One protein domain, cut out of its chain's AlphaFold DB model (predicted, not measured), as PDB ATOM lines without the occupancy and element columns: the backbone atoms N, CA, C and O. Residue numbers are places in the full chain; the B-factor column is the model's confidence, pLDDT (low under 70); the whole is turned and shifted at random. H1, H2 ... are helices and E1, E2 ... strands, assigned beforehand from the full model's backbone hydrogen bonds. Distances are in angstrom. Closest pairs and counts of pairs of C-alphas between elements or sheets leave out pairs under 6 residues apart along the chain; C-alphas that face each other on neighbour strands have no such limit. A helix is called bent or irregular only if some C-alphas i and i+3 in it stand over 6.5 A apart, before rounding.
ATOM      1  N   GLN A   4      24.386  40.909 161.606       75.69
ATOM      2  CA  GLN A   4      25.679  40.697 160.943       75.69
ATOM      3  C   GLN A   4      25.536  40.039 159.566       75.69
ATOM      4  O   GLN A   4      26.350  40.286 158.687       75.69
ATOM      5  N   GLU A   5      24.510  39.213 159.368       80.25
ATOM      6  CA  GLU A   5      24.233  38.576 158.080       80.25
ATOM      7  C   GLU A   5      23.558  39.570 157.127       80.25
ATOM      8  O   GLU A   5      23.831  39.523 155.935       80.25
ATOM      9  N   ILE A   6      22.740  40.498 157.648       79.12
ATOM     10  CA  ILE A   6      22.022  41.521 156.864       79.12
ATOM     11  C   ILE A   6      22.996  42.444 156.127       79.12
ATOM     12  O   ILE A   6      22.858  42.623 154.920       79.12
ATOM     13  N   ARG A   7      24.026  42.953 156.814       78.69
ATOM     14  CA  ARG A   7      25.039  43.840 156.204       78.69
ATOM     15  C   ARG A   7      25.759  43.192 155.022       78.69
ATOM     16  O   ARG A   7      26.107  43.855 154.056       78.69
ATOM     17  N   MET A   8      25.927  41.872 155.060       72.62
ATOM     18  CA  MET A   8      26.571  41.129 153.975       72.62
ATOM     19  C   MET A   8      25.670  40.961 152.741       72.62
ATOM     20  O   MET A   8      26.182  40.664 151.663       72.62
ATOM     21  N   PHE A   9      24.347  41.134 152.869       81.25
ATOM     22  CA  PHE A   9      23.447  41.212 151.713       81.25
ATOM     23  C   PHE A   9      23.491  42.588 151.054       81.25
ATOM     24  O   PHE A   9      23.381  42.664 149.839       81.25
ATOM     25  N   GLU A  10      23.686  43.656 151.826       81.62
ATOM     26  CA  GLU A  10      23.781  45.021 151.288       81.62
ATOM     27  C   GLU A  10      24.998  45.196 150.362       81.62
ATOM     28  O   GLU A  10      24.959  45.993 149.430       81.62
ATOM     29  N   GLU A  11      26.056  44.411 150.584       81.94
ATOM     30  CA  GLU A  11      27.298  44.435 149.801       81.94
ATOM     31  C   GLU A  11      27.323  43.418 148.641       81.94
ATOM     32  O   GLU A  11      28.279  43.382 147.863       81.94
ATOM     33  N   ALA A  12      26.309  42.555 148.518       80.81
ATOM     34  CA  ALA A  12      26.305  41.479 147.532       80.81
ATOM     35  C   ALA A  12      25.746  41.927 146.164       80.81
ATOM     36  O   ALA A  12      24.748  42.646 146.122       80.81
ATOM     37  N   PRO A  13      26.315  41.446 145.037       86.38
ATOM     38  CA  PRO A  13      25.727  41.640 143.710       86.38
ATOM     39  C   PRO A  13      24.291  41.115 143.648       86.38
ATOM     40  O   PRO A  13      24.003  40.039 144.188       86.38
ATOM     41  N   GLU A  14      23.408  41.847 142.967       86.56
ATOM     42  CA  GLU A  14      21.972  41.552 142.909       86.56
ATOM     43  C   GLU A  14      21.697  40.138 142.378       86.56
ATOM     44  O   GLU A  14      20.874  39.401 142.923       86.56
ATOM     45  N   GLU A  15      22.477  39.704 141.388       87.12
ATOM     46  CA  GLU A  15      22.368  38.391 140.749       87.12
ATOM     47  C   GLU A  15      22.684  37.241 141.714       87.12
ATOM     48  O   GLU A  15      22.234  36.108 141.524       87.12
ATOM     49  N   LEU A  16      23.452  37.520 142.771       85.00
ATOM     50  CA  LEU A  16      23.835  36.537 143.776       85.00
ATOM     51  C   LEU A  16      22.900  36.542 144.985       85.00
ATOM     52  O   LEU A  16      22.872  35.541 145.698       85.00
ATOM     53  N   LEU A  17      22.111  37.601 145.212       87.88
ATOM     54  CA  LEU A  17      21.283  37.767 146.416       87.88
ATOM     55  C   LEU A  17      20.345  36.585 146.666       87.88
ATOM     56  O   LEU A  17      20.266  36.087 147.788       87.88
ATOM     57  N   ALA A  18      19.664  36.100 145.626       88.38
ATOM     58  CA  ALA A  18      18.714  34.999 145.758       88.38
ATOM     59  C   ALA A  18      19.408  33.694 146.175       88.38
ATOM     60  O   ALA A  18      18.994  33.038 147.134       88.38
ATOM     61  N   ARG A  19      20.508  33.338 145.498       87.56
ATOM     62  CA  ARG A  19      21.321  32.166 145.859       87.56
ATOM     63  C   ARG A  19      21.851  32.309 147.277       87.56
ATOM     64  O   ARG A  19      21.792  31.369 148.067       87.56
ATOM     65  N   LYS A  20      22.305  33.515 147.596       87.62
ATOM     66  CA  LYS A  20      22.882  33.847 148.877       87.62
ATOM     67  C   LYS A  20      21.876  33.674 150.023       87.62
ATOM     68  O   LYS A  20      22.166  33.060 151.050       87.62
ATOM     69  N   LEU A  21      20.649  34.143 149.815       89.38
ATOM     70  CA  LEU A  21      19.554  33.990 150.765       89.38
ATOM     71  C   LEU A  21      19.237  32.510 151.017       89.38
ATOM     72  O   LEU A  21      19.056  32.105 152.165       89.38
ATOM     73  N   LEU A  22      19.217  31.694 149.959       90.12
ATOM     74  CA  LEU A  22      18.975  30.254 150.060       90.12
ATOM     75  C   LEU A  22      20.092  29.525 150.817       90.12
ATOM     76  O   LEU A  22      19.808  28.641 151.628       90.12
ATOM     77  N   GLU A  23      21.354  29.895 150.599       90.94
ATOM     78  CA  GLU A  23      22.488  29.365 151.366       90.94
ATOM     79  C   GLU A  23      22.337  29.662 152.850       90.94
ATOM     80  O   GLU A  23      22.365  28.741 153.668       90.94
ATOM     81  N   LEU A  24      22.068  30.915 153.205       91.50
ATOM     82  CA  LEU A  24      21.907  31.285 154.601       91.50
ATOM     83  C   LEU A  24      20.702  30.596 155.255       91.50
ATOM     84  O   LEU A  24      20.798  30.086 156.374       91.50
ATOM     85  N   TRP A  25      19.574  30.547 154.543       91.31
ATOM     86  CA  TRP A  25      18.360  29.882 155.003       91.31
ATOM     87  C   TRP A  25      18.601  28.395 155.275       91.31
ATOM     88  O   TRP A  25      18.323  27.904 156.370       91.31
ATOM     89  N   THR A  26      19.167  27.675 154.305       92.38
ATOM     90  CA  THR A  26      19.382  26.224 154.414       92.38
ATOM     91  C   THR A  26      20.397  25.863 155.495       92.38
ATOM     92  O   THR A  26      20.220  24.848 156.168       92.38
ATOM     93  N   ARG A  27      21.410  26.705 155.732       93.31
ATOM     94  CA  ARG A  27      22.357  26.550 156.848       93.31
ATOM     95  C   ARG A  27      21.664  26.667 158.206       93.31
ATOM     96  O   ARG A  27      21.843  25.794 159.054       93.31
ATOM     97  N   LYS A  28      20.844  27.707 158.408       92.62
ATOM     98  CA  LYS A  28      20.075  27.901 159.654       92.62
ATOM     99  C   LYS A  28      19.110  26.747 159.900       92.62
ATOM    100  O   LYS A  28      19.124  26.158 160.976       92.62
ATOM    101  N   GLU A  29      18.330  26.385 158.886       92.69
ATOM    102  CA  GLU A  29      17.392  25.262 158.948       92.69
ATOM    103  C   GLU A  29      18.088  23.946 159.306       92.69
ATOM    104  O   GLU A  29      17.571  23.182 160.119       92.69
ATOM    105  N   ALA A  30      19.268  23.678 158.739       92.50
ATOM    106  CA  ALA A  30      20.029  22.473 159.050       92.50
ATOM    107  C   ALA A  30      20.410  22.413 160.539       92.50
ATOM    108  O   ALA A  30      20.187  21.386 161.184       92.50
ATOM    109  N   VAL A  31      20.919  23.514 161.106       92.25
ATOM    110  CA  VAL A  31      21.267  23.595 162.536       92.25
ATOM    111  C   VAL A  31      20.027  23.439 163.416       92.25
ATOM    112  O   VAL A  31      20.032  22.615 164.328       92.25
ATOM    113  N   LEU A  32      18.941  24.163 163.125       92.56
ATOM    114  CA  LEU A  32      17.706  24.111 163.918       92.56
ATOM    115  C   LEU A  32      17.042  22.727 163.889       92.56
ATOM    116  O   LEU A  32      16.509  22.273 164.905       92.56
ATOM    117  N   LYS A  33      17.102  22.030 162.747       91.69
ATOM    118  CA  LYS A  33      16.652  20.635 162.620       91.69
ATOM    119  C   LYS A  33      17.542  19.680 163.403       91.69
ATOM    120  O   LYS A  33      17.017  18.836 164.120       91.69
ATOM    121  N   CYS A  34      18.863  19.830 163.314       91.00
ATOM    122  CA  CYS A  34      19.813  19.002 164.062       91.00
ATOM    123  C   CYS A  34      19.661  19.180 165.583       91.00
ATOM    124  O   CYS A  34      19.750  18.209 166.329       91.00
ATOM    125  N   ALA A  35      19.364  20.400 166.038       89.44
ATOM    126  CA  ALA A  35      19.073  20.707 167.437       89.44
ATOM    127  C   ALA A  35      17.707  20.172 167.921       89.44
ATOM    128  O   ALA A  35      17.432  20.197 169.117       89.44
ATOM    129  N   GLY A  36      16.836  19.703 167.018       88.94
ATOM    130  CA  GLY A  36      15.488  19.227 167.352       88.94
ATOM    131  C   GLY A  36      14.475  20.340 167.657       88.94
ATOM    132  O   GLY A  36      13.414  20.067 168.213       88.94
ATOM    133  N   LEU A  37      14.785  21.591 167.302       82.00
ATOM    134  CA  LEU A  37      13.974  22.765 167.646       82.00
ATOM    135  C   LEU A  37      13.032  23.190 166.511       82.00
ATOM    136  O   LEU A  37      11.942  23.708 166.769       82.00
ATOM    137  N   GLY A  38      13.422  22.950 165.255       73.81
ATOM    138  CA  GLY A  38      12.661  23.403 164.085       73.81
ATOM    139  C   GLY A  38      12.328  24.901 164.163       73.81
ATOM    140  O   GLY A  38      13.128  25.694 164.651       73.81
ATOM    141  N   LEU A  39      11.117  25.283 163.745       68.56
ATOM    142  CA  LEU A  39      10.644  26.678 163.771       68.56
ATOM    143  C   LEU A  39      10.204  27.177 165.158       68.56
ATOM    144  O   LEU A  39       9.703  28.292 165.275       68.56
ATOM    145  N   ARG A  40      10.348  26.374 166.222       76.88
ATOM    146  CA  ARG A  40      10.049  26.842 167.589       76.88
ATOM    147  C   ARG A  40      11.084  27.852 168.084       76.88
ATOM    148  O   ARG A  40      10.816  28.569 169.043       76.88
ATOM    149  N   GLN A  41      12.243  27.899 167.431       79.00
ATOM    150  CA  GLN A  41      13.290  28.881 167.662       79.00
ATOM    151  C   GLN A  41      13.242  29.953 166.572       79.00
ATOM    152  O   GLN A  41      13.163  29.622 165.389       79.00
ATOM    153  N   ASP A  42      13.364  31.225 166.955       79.06
ATOM    154  CA  ASP A  42      13.540  32.309 165.989       79.06
ATOM    155  C   ASP A  42      14.910  32.187 165.279       79.06
ATOM    156  O   ASP A  42      15.956  32.290 165.934       79.06
ATOM    157  N   PRO A  43      14.950  32.017 163.942       77.50
ATOM    158  CA  PRO A  43      16.193  31.960 163.173       77.50
ATOM    159  C   PRO A  43      17.014  33.261 163.202       77.50
ATOM    160  O   PRO A  43      18.158  33.273 162.733       77.50
ATOM    161  N   GLN A  44      16.454  34.377 163.688       79.56
ATOM    162  CA  GLN A  44      17.182  35.638 163.869       79.56
ATOM    163  C   GLN A  44      18.264  35.545 164.949       79.56
ATOM    164  O   GLN A  44      19.314  36.160 164.793       79.56
ATOM    165  N   GLY A  45      18.051  34.734 165.990       80.62
ATOM    166  CA  GLY A  45      19.008  34.563 167.090       80.62
ATOM    167  C   GLY A  45      20.189  33.636 166.776       80.62
ATOM    168  O   GLY A  45      21.087  33.484 167.600       80.62
ATOM    169  N   LEU A  46      20.195  32.997 165.605       86.50
ATOM    170  CA  LEU A  46      21.214  32.034 165.198       86.50
ATOM    171  C   LEU A  46      22.124  32.648 164.135       86.50
ATOM    172  O   LEU A  46      21.693  32.833 163.006       86.50
ATOM    173  N   TYR A  47      23.389  32.895 164.449       89.56
ATOM    174  CA  TYR A  47      24.390  33.258 163.444       89.56
ATOM    175  C   TYR A  47      25.045  31.997 162.870       89.56
ATOM    176  O   TYR A  47      25.594  31.199 163.628       89.56
ATOM    177  N   VAL A  48      25.007  31.810 161.545       87.81
ATOM    178  CA  VAL A  48      25.637  30.638 160.892       87.81
ATOM    179  C   VAL A  48      26.846  30.977 160.021       87.81
ATOM    180  O   VAL A  48      27.573  30.065 159.620       87.81
ATOM    181  N   GLY A  49      27.069  32.259 159.718       84.62
ATOM    182  CA  GLY A  49      28.094  32.710 158.772       84.62
ATOM    183  C   GLY A  49      27.884  32.186 157.341       84.62
ATOM    184  O   GLY A  49      27.106  31.258 157.113       84.62
ATOM    185  N   TRP A  50      28.588  32.773 156.369       78.31
ATOM    186  CA  TRP A  50      28.455  32.404 154.950       78.31
ATOM    187  C   TRP A  50      29.043  31.017 154.660       78.31
ATOM    188  O   TRP A  50      28.337  30.099 154.254       78.31
ATOM    189  N   ASP A  51      30.317  30.845 155.015       78.81
ATOM    190  CA  ASP A  51      31.119  29.663 154.675       78.81
ATOM    191  C   ASP A  51      31.740  29.004 155.907       78.81
ATOM    192  O   ASP A  51      32.661  28.193 155.811       78.81
ATOM    193  N   ALA A  52      31.257  29.356 157.102       85.69
ATOM    194  CA  ALA A  52      31.784  28.779 158.326       85.69
ATOM    195  C   ALA A  52      31.537  27.255 158.311       85.69
ATOM    196  O   ALA A  52      30.378  26.830 158.245       85.69
ATOM    197  N   PRO A  53      32.577  26.409 158.403       87.25
ATOM    198  CA  PRO A  53      32.389  24.958 158.423       87.25
ATOM    199  C   PRO A  53      31.728  24.499 159.726       87.25
ATOM    200  O   PRO A  53      31.256  23.367 159.832       87.25
ATOM    201  N   THR A  54      31.707  25.366 160.743       89.94
ATOM    202  CA  THR A  54      31.151  25.063 162.054       89.94
ATOM    203  C   THR A  54      30.410  26.250 162.645       89.94
ATOM    204  O   THR A  54      30.858  27.385 162.498       89.94
ATOM    205  N   VAL A  55      29.335  25.973 163.375       90.94
ATOM    206  CA  VAL A  55      28.474  26.958 164.033       90.94
ATOM    207  C   VAL A  55      28.336  26.613 165.510       90.94
ATOM    208  O   VAL A  55      28.218  25.441 165.861       90.94
ATOM    209  N   GLN A  56      28.352  27.627 166.371       91.12
ATOM    210  CA  GLN A  56      28.034  27.484 167.791       91.12
ATOM    211  C   GLN A  56      26.593  27.919 168.024       91.12
ATOM    212  O   GLN A  56      26.211  29.026 167.649       91.12
ATOM    213  N   PHE A  57      25.801  27.054 168.645       89.38
ATOM    214  CA  PHE A  57      24.408  27.338 168.950       89.38
ATOM    215  C   PHE A  57      23.960  26.531 170.169       89.38
ATOM    216  O   PHE A  57      24.264  25.345 170.271       89.38
ATOM    217  N   ASP A  58      23.271  27.183 171.106       87.81
ATOM    218  CA  ASP A  58      22.773  26.566 172.347       87.81
ATOM    219  C   ASP A  58      23.843  25.745 173.106       87.81
ATOM    220  O   ASP A  58      23.654  24.595 173.496       87.81
ATOM    221  N   GLY A  59      25.052  26.311 173.220       87.62
ATOM    222  CA  GLY A  59      26.189  25.676 173.899       87.62
ATOM    223  C   GLY A  59      26.796  24.462 173.180       87.62
ATOM    224  O   GLY A  59      27.665  23.801 173.745       87.62
ATOM    225  N   ARG A  60      26.370  24.156 171.946       89.25
ATOM    226  CA  ARG A  60      26.877  23.036 171.144       89.25
ATOM    227  C   ARG A  60      27.492  23.510 169.835       89.25
ATOM    228  O   ARG A  60      27.036  24.470 169.214       89.25
ATOM    229  N   LYS A  61      28.498  22.761 169.385       91.19
ATOM    230  CA  LYS A  61      29.138  22.952 168.086       91.19
ATOM    231  C   LYS A  61      28.485  22.045 167.046       91.19
ATOM    232  O   LYS A  61      28.405  20.837 167.242       91.19
ATOM    233  N   TYR A  62      28.096  22.629 165.923       91.31
ATOM    234  CA  TYR A  62      27.564  21.931 164.759       91.31
ATOM    235  C   TYR A  62      28.545  22.069 163.603       91.31
ATOM    236  O   TYR A  62      29.075  23.153 163.368       91.31
ATOM    237  N   CYS A  63      28.783  20.989 162.875       91.06
ATOM    238  CA  CYS A  63      29.485  21.002 161.598       91.06
ATOM    239  C   CYS A  63      28.459  21.145 160.480       91.06
ATOM    240  O   CYS A  63      27.453  20.438 160.498       91.06
ATOM    241  N   LEU A  64      28.718  22.041 159.530       90.31
ATOM    242  CA  LEU A  64      27.876  22.274 158.363       90.31
ATOM    243  C   LEU A  64      28.578  21.778 157.102       90.31
ATOM    244  O   LEU A  64      29.730  22.120 156.844       90.31
ATOM    245  N   CYS A  65      27.857  21.013 156.291       89.31
ATOM    246  CA  CYS A  65      28.325  20.563 154.986       89.31
ATOM    247  C   CYS A  65      27.283  20.873 153.920       89.31
ATOM    248  O   CYS A  65      26.110  20.532 154.077       89.31
ATOM    249  N   GLN A  66      27.714  21.487 152.822       88.69
ATOM    250  CA  GLN A  66      26.868  21.663 151.650       88.69
ATOM    251  C   GLN A  66      26.689  20.322 150.928       88.69
ATOM    252  O   GLN A  66      27.645  19.569 150.736       88.69
ATOM    253  N   ILE A  67      25.460  20.030 150.511       86.38
ATOM    254  CA  ILE A  67      25.126  18.837 149.736       86.38
ATOM    255  C   ILE A  67      25.116  19.205 148.251       86.38
ATOM    256  O   ILE A  67      24.476  20.189 147.867       86.38
ATOM    257  N   PRO A  68      25.754  18.405 147.388       80.12
ATOM    258  CA  PRO A  68      25.538  18.508 145.958       80.12
ATOM    259  C   PRO A  68      24.147  17.966 145.605       80.12
ATOM    260  O   PRO A  68      23.914  16.765 145.713       80.12
ATOM    261  N   VAL A  69      23.233  18.854 145.205       77.38
ATOM    262  CA  VAL A  69      21.865  18.498 144.788       77.38
ATOM    263  C   VAL A  69      21.739  18.612 143.262       77.38
ATOM    264  O   VAL A  69      21.880  17.622 142.555       77.38
ATOM    265  N   CYS A  70      21.544  19.827 142.750       78.12
ATOM    266  CA  CYS A  70      21.624  20.220 141.341       78.12
ATOM    267  C   CYS A  70      21.918  21.732 141.282       78.12
ATOM    268  O   CYS A  70      21.843  22.402 142.314       78.12
ATOM    269  N   GLU A  71      22.250  22.289 140.113       75.25
ATOM    270  CA  GLU A  71      22.683  23.697 139.986       75.25
ATOM    271  C   GLU A  71      21.679  24.702 140.575       75.25
ATOM    272  O   GLU A  71      22.059  25.705 141.177       75.25
ATOM    273  N   GLN A  72      20.387  24.389 140.489       82.44
ATOM    274  CA  GLN A  72      19.294  25.267 140.911       82.44
ATOM    275  C   GLN A  72      18.952  25.154 142.405       82.44
ATOM    276  O   GLN A  72      18.237  26.002 142.932       82.44
ATOM    277  N   LEU A  73      19.456  24.131 143.105       86.25
ATOM    278  CA  LEU A  73      19.115  23.861 144.501       86.25
ATOM    279  C   LEU A  73      20.312  24.067 145.435       86.25
ATOM    280  O   LEU A  73      21.478  23.897 145.066       86.25
ATOM    281  N   VAL A  74      19.999  24.429 146.679       90.12
ATOM    282  CA  VAL A  74      20.950  24.523 147.789       90.12
ATOM    283  C   VAL A  74      20.513  23.547 148.872       90.12
ATOM    284  O   VAL A  74      19.341  23.512 149.237       90.12
ATOM    285  N   GLY A  75      21.453  22.773 149.406       91.25
ATOM    286  CA  GLY A  75      21.210  21.893 150.542       91.25
ATOM    287  C   GLY A  75      22.374  21.943 151.518       91.25
ATOM    288  O   GLY A  75      23.527  21.992 151.096       91.25
ATOM    289  N   HIS A  76      22.072  21.904 152.814       91.81
ATOM    290  CA  HIS A  76      23.060  21.817 153.885       91.81
ATOM    291  C   HIS A  76      22.668  20.719 154.879       91.81
ATOM    292  O   HIS A  76      21.488  20.534 155.176       91.81
ATOM    293  N   ILE A  77      23.665  20.007 155.401       91.12
ATOM    294  CA  ILE A  77      23.546  19.067 156.522       91.12
ATOM    295  C   ILE A  77      24.253  19.684 157.715       91.12
ATOM    296  O   ILE A  77      25.356  20.207 157.567       91.12
ATOM    297  N   ALA A  78      23.636  19.571 158.890       92.06
ATOM    298  CA  ALA A  78      24.286  19.844 160.158       92.06
ATOM    299  C   ALA A  78      24.447  18.547 160.959       92.06
ATOM    300  O   ALA A  78      23.534  17.721 160.998       92.06
ATOM    301  N   SER A  79      25.590  18.390 161.623       89.94
ATOM    302  CA  SER A  79      25.854  17.306 162.576       89.94
ATOM    303  C   SER A  79      26.555  17.854 163.813       89.94
ATOM    304  O   SER A  79      27.399  18.739 163.700       89.94
ATOM    305  N   HIS A  80      26.249  17.311 164.989       86.25
ATOM    306  CA  HIS A  80      27.034  17.545 166.206       86.25
ATOM    307  C   HIS A  80      28.222  16.569 166.335       86.25
ATOM    308  O   HIS A  80      29.031  16.719 167.245       86.25
TER     309      HIS A  80
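Overview. This is residues 4 to 80 of the 97 residues of the protein "ACPS domain-containing protein" of Rhizobium loti (UniProt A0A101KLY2). One long helix, H2, covers one face of a small, strongly twisted sheet, making two layers, while short H1 folds back near the first part of H2, away from the sheet. The 77 printed residues run H1, H2, E1, E2, E3, mixed helices and strands; E1-E2-E3 is a meander, each strand the antiparallel neighbour of the one before. The whole is compact, radius of gyration of the C-alphas 12.4 A, spanning 35 by 28 by 22 A.

Arrangement. H1, residues 4 to 10, is close to but not clearly touching H2, residues 14 to 34; their closest C-alphas, Phe 9 and Leu 17, are 6.7 A apart. They run opposite ways at a shallow tilt of 21 degrees. Within hydrogen-bond range are 1 of 3 O i to N i+4 pairs in H1, beside 3 of 4 O i to N i+3 pairs, and 15 of 17 O i to N i+4 pairs in H2. H2 is on the sheet of E1, residues 54 to 57, E2, residues 60 to 67, and E3, residues 75 to 79; the closest C-alphas of H2 and E3, Ala 30 and Ala 78, are 5.1 A apart. In hairpin E1 and E2, N 55 and O 62 are 2.8 A apart; in hairpin E2 and E3, N 65 and O 77, 2.9 A.

Along the chain. H1 begins at C-alpha 4 (25.679, 40.697, 160.943). H2 is 31.0 A long and irregular, C-alphas 15 and 18 being 7.1 A apart. E2 is 21.9 A long; E3 ends at C-alpha 79 (25.854, 17.306, 162.576).

Size, cuts and confidence. The printed part has no cut. The link H2 to E1, residues 35 to 53, is long; Leu 39 has pLDDT under 70.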